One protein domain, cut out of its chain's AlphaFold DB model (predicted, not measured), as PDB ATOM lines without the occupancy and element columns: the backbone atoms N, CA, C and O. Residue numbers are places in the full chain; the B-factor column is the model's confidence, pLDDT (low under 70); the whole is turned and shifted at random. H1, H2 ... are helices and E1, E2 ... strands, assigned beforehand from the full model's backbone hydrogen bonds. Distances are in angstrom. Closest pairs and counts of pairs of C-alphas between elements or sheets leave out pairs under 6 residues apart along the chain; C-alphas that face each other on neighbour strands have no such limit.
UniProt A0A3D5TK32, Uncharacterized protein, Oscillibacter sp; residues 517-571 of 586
ATOM      1  N   GLU A 517     -29.415  49.975  51.784       76.62
ATOM      2  CA  GLU A 517     -28.511  49.840  50.654       76.62
ATOM      3  C   GLU A 517     -28.621  51.045  49.709       76.62
ATOM      4  O   GLU A 517     -29.683  51.640  49.531       76.62
ATOM      5  N   GLY A 518     -27.506  51.424  49.082       80.62
ATOM      6  CA  GLY A 518     -27.529  52.403  47.994       80.62
ATOM      7  C   GLY A 518     -28.315  51.885  46.784       80.62
ATOM      8  O   GLY A 518     -28.712  50.722  46.731       80.62
ATOM      9  N   THR A 519     -28.497  52.730  45.770       86.56
ATOM     10  CA  THR A 519     -29.258  52.392  44.557       86.56
ATOM     11  C   THR A 519     -28.812  51.075  43.907       86.56
ATOM     12  O   THR A 519     -29.668  50.264  43.560       86.56
ATOM     13  N   TYR A 520     -27.502  50.821  43.826       88.06
ATOM     14  CA  TYR A 520     -26.935  49.546  43.381       88.06
ATOM     15  C   TYR A 520     -27.471  48.330  44.155       88.06
ATOM     16  O   TYR A 520     -28.011  47.407  43.548       88.06
ATOM     17  N   GLY A 521     -27.336  48.335  45.487       87.56
ATOM     18  CA  GLY A 521     -27.727  47.203  46.335       87.56
ATOM     19  C   GLY A 521     -29.237  46.993  46.342       87.56
ATOM     20  O   GLY A 521     -29.720  45.883  46.135       87.56
ATOM     21  N   TYR A 522     -30.010  48.081  46.360       89.62
ATOM     22  CA  TYR A 522     -31.459  47.989  46.210       89.62
ATOM     23  C   TYR A 522     -31.878  47.314  44.892       89.62
ATOM     24  O   TYR A 522     -32.826  46.532  44.860       89.62
ATOM     25  N   GLY A 523     -31.152  47.562  43.796       88.81
ATOM     26  CA  GLY A 523     -31.361  46.853  42.531       88.81
ATOM     27  C   GLY A 523     -31.136  45.341  42.646       88.81
ATOM     28  O   GLY A 523     -31.897  44.567  42.060       88.81
ATOM     29  N   GLN A 524     -30.138  44.915  43.423       89.69
ATOM     30  CA  GLN A 524     -29.890  43.504  43.731       89.69
ATOM     31  C   GLN A 524     -31.034  42.926  44.575       89.69
ATOM     32  O   GLN A 524     -31.661  41.950  44.154       89.69
ATOM     33  N   GLN A 525     -31.386  43.588  45.684       89.12
ATOM     34  CA  GLN A 525     -32.482  43.196  46.576       89.12
ATOM     35  C   GLN A 525     -33.800  43.001  45.808       89.12
ATOM     36  O   GLN A 525     -34.493  41.995  45.970       89.12
ATOM     37  N   ARG A 526     -34.148  43.919  44.897       90.44
ATOM     38  CA  ARG A 526     -35.401  43.827  44.126       90.44
ATOM     39  C   ARG A 526     -35.434  42.659  43.150       90.44
ATOM     40  O   ARG A 526     -36.513  42.104  42.933       90.44
ATOM     41  N   LEU A 527     -34.300  42.242  42.588       88.12
ATOM     42  CA  LEU A 527     -34.245  41.032  41.760       88.12
ATOM     43  C   LEU A 527     -34.419  39.771  42.596       88.12
ATOM     44  O   LEU A 527     -35.128  38.858  42.168       88.12
ATOM     45  N   GLN A 528     -33.824  39.736  43.787       88.62
ATOM     46  CA  GLN A 528     -34.018  38.635  44.727       88.62
ATOM     47  C   GLN A 528     -35.495  38.521  45.120       88.62
ATOM     48  O   GLN A 528     -36.082  37.449  44.993       88.62
ATOM     49  N   GLU A 529     -36.142  39.634  45.472       87.62
ATOM     50  CA  GLU A 529     -37.564  39.667  45.843       87.62
ATOM     51  C   GLU A 529     -38.507  39.331  44.676       87.62
ATOM     52  O   GLU A 529     -39.491  38.613  44.852       87.62
ATOM     53  N   THR A 530     -38.235  39.857  43.478       86.06
ATOM     54  CA  THR A 530     -39.167  39.767  42.340       86.06
ATOM     55  C   THR A 530     -39.007  38.472  41.548       86.06
ATOM     56  O   THR A 530     -39.993  37.924  41.051       86.06
ATOM     57  N   LEU A 531     -37.772  37.987  41.394       86.19
ATOM     58  CA  LEU A 531     -37.447  36.801  40.594       86.19
ATOM     59  C   LEU A 531     -37.035  35.594  41.446       86.19
ATOM     60  O   LEU A 531     -36.879  34.506  40.892       86.19
ATOM     61  N   GLY A 532     -36.887  35.753  42.765       86.00
ATOM     62  CA  GLY A 532     -36.493  34.673  43.671       86.00
ATOM     63  C   GLY A 532     -35.037  34.239  43.505       86.00
ATOM     64  O   GLY A 532     -34.737  33.063  43.706       86.00
ATOM     65  N   LEU A 533     -34.159  35.148  43.068       88.44
ATOM     66  CA  LEU A 533     -32.727  34.872  42.923       88.44
ATOM     67  C   LEU A 533     -32.051  34.812  44.298       88.44
ATOM     68  O   LEU A 533     -32.396  35.586  45.186       88.44
ATOM     69  N   ASP A 534     -31.086  33.909  44.462       89.56
ATOM     70  CA  ASP A 534     -30.222  33.852  45.643       89.56
ATOM     71  C   ASP A 534     -28.955  34.709  45.458       89.56
ATOM     72  O   ASP A 534     -28.702  35.256  44.382       89.56
ATOM     73  N   ASP A 535     -28.166  34.866  46.523       87.06
ATOM     74  CA  ASP A 535     -26.942  35.681  46.507       87.06
ATOM     75  C   ASP A 535     -25.926  35.198  45.457       87.06
ATOM     76  O   ASP A 535     -25.231  36.008  44.844       87.06
ATOM     77  N   GLU A 536     -25.854  33.882  45.215       89.06
ATOM     78  CA  GLU A 536     -24.949  33.289  44.224       89.06
ATOM     79  C   GLU A 536     -25.371  33.676  42.800       89.06
ATOM     80  O   GLU A 536     -24.538  34.128  42.013       89.06
ATOM     81  N   ALA A 537     -26.670  33.619  42.489       85.88
ATOM     82  CA  ALA A 537     -27.201  34.076  41.208       85.88
ATOM     83  C   ALA A 537     -27.030  35.591  40.996       85.88
ATOM     84  O   ALA A 537     -26.757  36.026  39.877       85.88
ATOM     85  N   ILE A 538     -27.161  36.407  42.049       89.25
ATOM     86  CA  ILE A 538     -26.881  37.849  41.970       89.25
ATOM     87  C   ILE A 538     -25.398  38.102  41.688       89.25
ATOM     88  O   ILE A 538     -25.078  38.931  40.833       89.25
ATOM     89  N   TYR A 539     -24.501  37.365  42.346       88.12
ATOM     90  CA  TYR A 539     -23.062  37.470  42.122       88.12
ATOM     91  C   TYR A 539     -22.669  37.092  40.686       88.12
ATOM     92  O   TYR A 539     -21.867  37.780  40.061       88.12
ATOM     93  N   GLU A 540     -23.275  36.051  40.106       89.19
ATOM     94  CA  GLU A 540     -23.028  35.679  38.702       89.19
ATOM     95  C   GLU A 540     -23.477  36.753  37.693       89.19
ATOM     96  O   GLU A 540     -22.940  36.831  36.583       89.19
ATOM     97  N   LEU A 541     -24.444  37.594  38.069       86.69
ATOM     98  CA  LEU A 541     -24.920  38.718  37.262       86.69
ATOM     99  C   LEU A 541     -24.040  39.976  37.404       86.69
ATOM    100  O   LEU A 541     -24.185  40.906  36.597       86.69
ATOM    101  N   GLU A 542     -23.101  40.011  38.360       82.06
ATOM    102  CA  GLU A 542     -22.155  41.121  38.514       82.06
ATOM    103  C   GLU A 542     -21.304  41.308  37.250       82.06
ATOM    104  O   GLU A 542     -20.628  40.405  36.756       82.06
ATOM    105  N   GLY A 543     -21.358  42.518  36.688       82.06
ATOM    106  CA  GLY A 543     -20.675  42.879  35.441       82.06
ATOM    107  C   GLY A 543     -21.471  42.614  34.156       82.06
ATOM    108  O   GLY A 543     -21.064  43.097  33.097       82.06
ATOM    109  N   TYR A 544     -22.612  41.919  34.230       88.06
ATOM    110  CA  TYR A 544     -23.525  41.709  33.094       88.06
ATOM    111  C   TYR A 544     -24.811  42.534  33.196       88.06
ATOM    112  O   TYR A 544     -25.423  42.841  32.169       88.06
ATOM    113  N   MET A 545     -25.212  42.904  34.414       87.12
ATOM    114  CA  MET A 545     -26.389  43.721  34.690       87.12
ATOM    115  C   MET A 545     -26.004  45.092  35.254       87.12
ATOM    116  O   MET A 545     -25.082  45.219  36.056       87.12
ATOM    117  N   ASP A 546     -26.727  46.130  34.833       91.12
ATOM    118  CA  ASP A 546     -26.607  47.482  35.386       91.12
ATOM    119  C   ASP A 546     -27.556  47.625  36.587       91.12
ATOM    120  O   ASP A 546     -28.696  48.081  36.452       91.12
ATOM    121  N   PHE A 547     -27.103  47.154  37.753       89.38
ATOM    122  CA  PHE A 547     -27.890  47.187  38.992       89.38
ATOM    123  C   PHE A 547     -28.179  48.609  39.474       89.38
ATOM    124  O   PHE A 547     -29.235  48.845  40.049       89.38
ATOM    125  N   GLU A 548     -27.300  49.569  39.183       91.38
ATOM    126  CA  GLU A 548     -27.509  50.979  39.526       91.38
ATOM    127  C   GLU A 548     -28.708  51.549  38.755       91.38
ATOM    128  O   GLU A 548     -29.619  52.149  39.332       91.38
ATOM    129  N   LYS A 549     -28.760  51.318  37.438       90.19
ATOM    130  CA  LYS A 549     -29.889  51.763  36.619       90.19
ATOM    131  C   LYS A 549     -31.183  51.034  36.987       90.19
ATOM    132  O   LYS A 549     -32.221  51.682  37.108       90.19
ATOM    133  N   TYR A 550     -31.123  49.714  37.165       90.12
ATOM    134  CA  TYR A 550     -32.294  48.918  37.539       90.12
ATOM    135  C   TYR A 550     -32.835  49.321  38.916       90.12
ATOM    136  O   TYR A 550     -34.031  49.565  39.057       90.12
ATOM    137  N   GLY A 551     -31.956  49.488  39.906       91.06
ATOM    138  CA  GLY A 551     -32.313  49.950  41.243       91.06
ATOM    139  C   GLY A 551     -32.995  51.313  41.222       91.06
ATOM    140  O   GLY A 551     -34.009  51.488  41.890       91.06
ATOM    141  N   LYS A 552     -32.526  52.253  40.393       90.25
ATOM    142  CA  LYS A 552     -33.184  53.557  40.226       90.25
ATOM    143  C   LYS A 552     -34.602  53.432  39.660       90.25
ATOM    144  O   LYS A 552     -35.521  54.051  40.192       90.25
ATOM    145  N   GLU A 553     -34.786  52.636  38.606       90.19
ATOM    146  CA  GLU A 553     -36.110  52.395  38.008       90.19
ATOM    147  C   GLU A 553     -37.058  51.710  39.012       90.19
ATOM    148  O   GLU A 553     -38.229  52.078  39.107       90.19
ATOM    149  N   CYS A 554     -36.547  50.771  39.814       90.00
ATOM    150  CA  CYS A 554     -37.299  50.141  40.898       90.00
ATOM    151  C   CYS A 554     -37.655  51.118  42.021       90.00
ATOM    152  O   CYS A 554     -38.789  51.096  42.483       90.00
ATOM    153  N   MET A 555     -36.735  51.992  42.444       90.56
ATOM    154  CA  MET A 555     -37.017  53.010  43.464       90.56
ATOM    155  C   MET A 555     -38.140  53.953  43.015       90.56
ATOM    156  O   MET A 555     -39.028  54.277  43.801       90.56
ATOM    157  N   GLU A 556     -38.128  54.367  41.745       87.94
ATOM    158  CA  GLU A 556     -39.192  55.191  41.163       87.94
ATOM    159  C   GLU A 556     -40.533  54.436  41.101       87.94
ATOM    160  O   GLU A 556     -41.576  55.010  41.421       87.94
ATOM    161  N   ALA A 557     -40.520  53.152  40.722       86.88
ATOM    162  CA  ALA A 557     -41.721  52.319  40.624       86.88
ATOM    163  C   ALA A 557     -42.339  51.975  41.992       86.88
ATOM    164  O   ALA A 557     -43.562  51.991  42.131       86.88
ATOM    165  N   ASP A 558     -41.503  51.704  42.995       88.81
ATOM    166  CA  ASP A 558     -41.913  51.365  44.362       88.81
ATOM    167  C   ASP A 558     -42.274  52.615  45.195       88.81
ATOM    168  O   ASP A 558     -42.669  52.498  46.356       88.81
ATOM    169  N   GLY A 559     -42.154  53.820  44.624       88.25
ATOM    170  CA  GLY A 559     -42.482  55.073  45.308       88.25
ATOM    171  C   GLY A 559     -41.536  55.388  46.467       88.25
ATOM    172  O   GLY A 559     -41.976  55.881  47.503       88.25
ATOM    173  N   VAL A 560     -40.244  55.087  46.327       91.00
ATOM    174  CA  VAL A 560     -39.243  55.366  47.364       91.00
ATOM    175  C   VAL A 560     -39.105  56.873  47.574       91.00
ATOM    176  O   VAL A 560     -38.905  57.636  46.626       91.00
ATOM    177  N   VAL A 561     -39.171  57.309  48.831       90.31
ATOM    178  CA  VAL A 561     -38.972  58.704  49.234       90.31
ATOM    179  C   VAL A 561     -37.669  58.862  50.008       90.31
ATOM    180  O   VAL A 561     -37.262  57.989  50.771       90.31
ATOM    181  N   THR A 562     -37.008  60.001  49.820       88.88
ATOM    182  CA  THR A 562     -35.859  60.406  50.639       88.88
ATOM    183  C   THR A 562     -36.356  61.135  51.881       88.88
ATOM    184  O   THR A 562     -37.204  62.019  51.768       88.88
ATOM    185  N   THR A 563     -35.829  60.792  53.045       89.56
ATOM    186  CA  THR A 563     -36.089  61.453  54.328       89.56
ATOM    187  C   THR A 563     -34.757  61.885  54.931       89.56
ATOM    188  O   THR A 563     -33.695  61.453  54.469       89.56
ATOM    189  N   GLU A 564     -34.784  62.709  55.973       84.50
ATOM    190  CA  GLU A 564     -33.559  63.044  56.722       84.50
ATOM    191  C   GLU A 564     -32.914  61.808  57.384       84.50
ATOM    192  O   GLU A 564     -31.721  61.802  57.684       84.50
ATOM    193  N   PHE A 565     -33.681  60.723  57.532       85.19
ATOM    194  CA  PHE A 565     -33.281  59.481  58.197       85.19
ATOM    195  C   PHE A 565     -33.022  58.316  57.221       85.19
ATOM    196  O   PHE A 565     -32.818  57.172  57.646       85.19
ATOM    197  N   GLY A 566     -32.997  58.589  55.911       85.62
ATOM    198  CA  GLY A 566     -32.631  57.634  54.863       85.62
ATOM    199  C   GLY A 566     -33.675  57.482  53.755       85.62
ATOM    200  O   GLY A 566     -34.545  58.324  53.556       85.62
ATOM    201  N   LEU A 567     -33.567  56.403  52.983       90.25
ATOM    202  CA  LEU A 567     -34.539  56.065  51.944       90.25
ATOM    203  C   LEU A 567     -35.648  55.194  52.540       90.25
ATOM    204  O   LEU A 567     -35.373  54.275  53.313       90.25
ATOM    205  N   LEU A 568     -36.896  55.469  52.174       93.44
ATOM    206  CA  LEU A 568     -38.067  54.799  52.731       93.44
ATOM    207  C   LEU A 568     -39.038  54.397  51.621       93.44
ATOM    208  O   LEU A 568     -39.386  55.227  50.778       93.44
ATOM    209  N   ARG A 569     -39.535  53.156  51.655       91.50
ATOM    210  CA  ARG A 569     -40.725  52.747  50.892       91.50
ATOM    211  C   ARG A 569     -41.873  52.377  51.817       91.50
ATOM    212  O   ARG A 569     -41.657  51.872  52.918       91.50
ATOM    213  N   ARG A 570     -43.094  52.599  51.337       91.88
ATOM    214  CA  ARG A 570     -44.327  52.099  51.947       91.88
ATOM    215  C   ARG A 570     -44.828  50.926  51.114       91.88
ATOM    216  O   ARG A 570     -44.995  51.070  49.907       91.88
ATOM    217  N   LEU A 571     -45.045  49.781  51.746       88.75
ATOM    218  CA  LEU A 571     -45.422  48.545  51.062       88.75
ATOM    219  C   LEU A 571     -46.859  48.630  50.531       88.75
ATOM    220  O   LEU A 571     -47.090  48.333  49.361       88.75
TER     221      LEU A 571
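Overview. This is residues 517 to 571 of the 586 residues of an uncharacterized protein of Oscillibacter sp (UniProt A0A3D5TK32). Two helices, H1 and H3, cross close together and make the core of a small elongated domain, with a short two-stranded hairpin, E1 and E2, at one end and a small third helix, H2, at the other. H1 and H3 meet across many C-alpha pairs, while H2 meets H1 through few, and both strands stay apart from H1 and H2. The printed part has 55 residues, with three named helices and two named strands in the order H1, H2, H3, E1, E2 along the chain; the one sheet has the order E1 - E2, antiparallel, and the class is mixed, helices and strands. The whole is compact, with a radius of gyration of the C-alphas of 11.5 A, and its C-alphas span 34 by 20 by 18 A along the three main axes.

Arrangement. Begin at the sheet, where E1, residues 561 to 563, and E2, residues 566 to 570, form a hairpin of antiparallel neighbour strands. The angle between their N-to-C directions is 137 degrees. Look at C-alphas 562 and 567, which face each other at 4.7 A. Across the pair you will find N 563 and O 566 at 2.8 A and N 561 and O 568 at 2.9 A, both within hydrogen-bond range. Go back along the chain from E1 over a tight link of 3 residues and you reach H3, residues 547 to 557. H3 and E2 are apart, but only just, with their closest C-alphas 8.3 A apart. From H3 turn to H1, residues 519 to 531, which touches it with 27 pairs of C-alphas within 8 A. The closest C-alphas of the two are those of Gly 523 and Gly 551, 3.5 A apart. The lines of H1 and H3 are about perpendicular, only just, at 73 degrees. From H1 go on along the chain over a tight link of 3 residues and you reach H2, residues 535 to 541. H1 and H2 only just touch, with 3 pairs of C-alphas within 8 A, and H1 does so with residues 524 to 528 alone; the closest C-alphas are those of Gln 524 and Ile 538, 6.6 A apart. Their lines are about perpendicular, only just, at 71 degrees. H2 and H3 are apart, though a tight link of 5 residues joins them. In H1, H2 and H3 every O i to N i+4 pair is within hydrogen-bond range.

Along the chain. Find C-alpha 561 at (-38.972, 58.704, 49.234), where E1 begins; it runs through residue 563. E2 runs from residue 566 to C-alpha 570 at (-44.327, 52.099, 51.947), 13.3 A from its first C-alpha to its last. The longest helix by residues is H1, with 13; find its C-alpha 519 at (-29.258, 52.392, 44.557), and from there it runs 18.1 A to C-alpha 531. H3 covers residues 547 to 557 and is 14.8 A from first to last C-alpha. H2, residues 535 to 541, measures 9.9 A in the same way.

Size, cuts and confidence. The two C-alphas farthest apart are those of Glu 540, in H2, and Glu 564, in the link between E1 and E2, at 34.4 A. The first and last printed C-alphas, of Glu 517 and Leu 571, are 17.0 A apart. The printed part runs from residue 517 to residue 571 and has no cut. The links from H1 to H2, H2 to H3, H3 to E1 and E1 to E2 are tight. Read the B-factor column for the model's confidence: the mean pLDDT of the printed part is 88.2, and no printed residue is under 70.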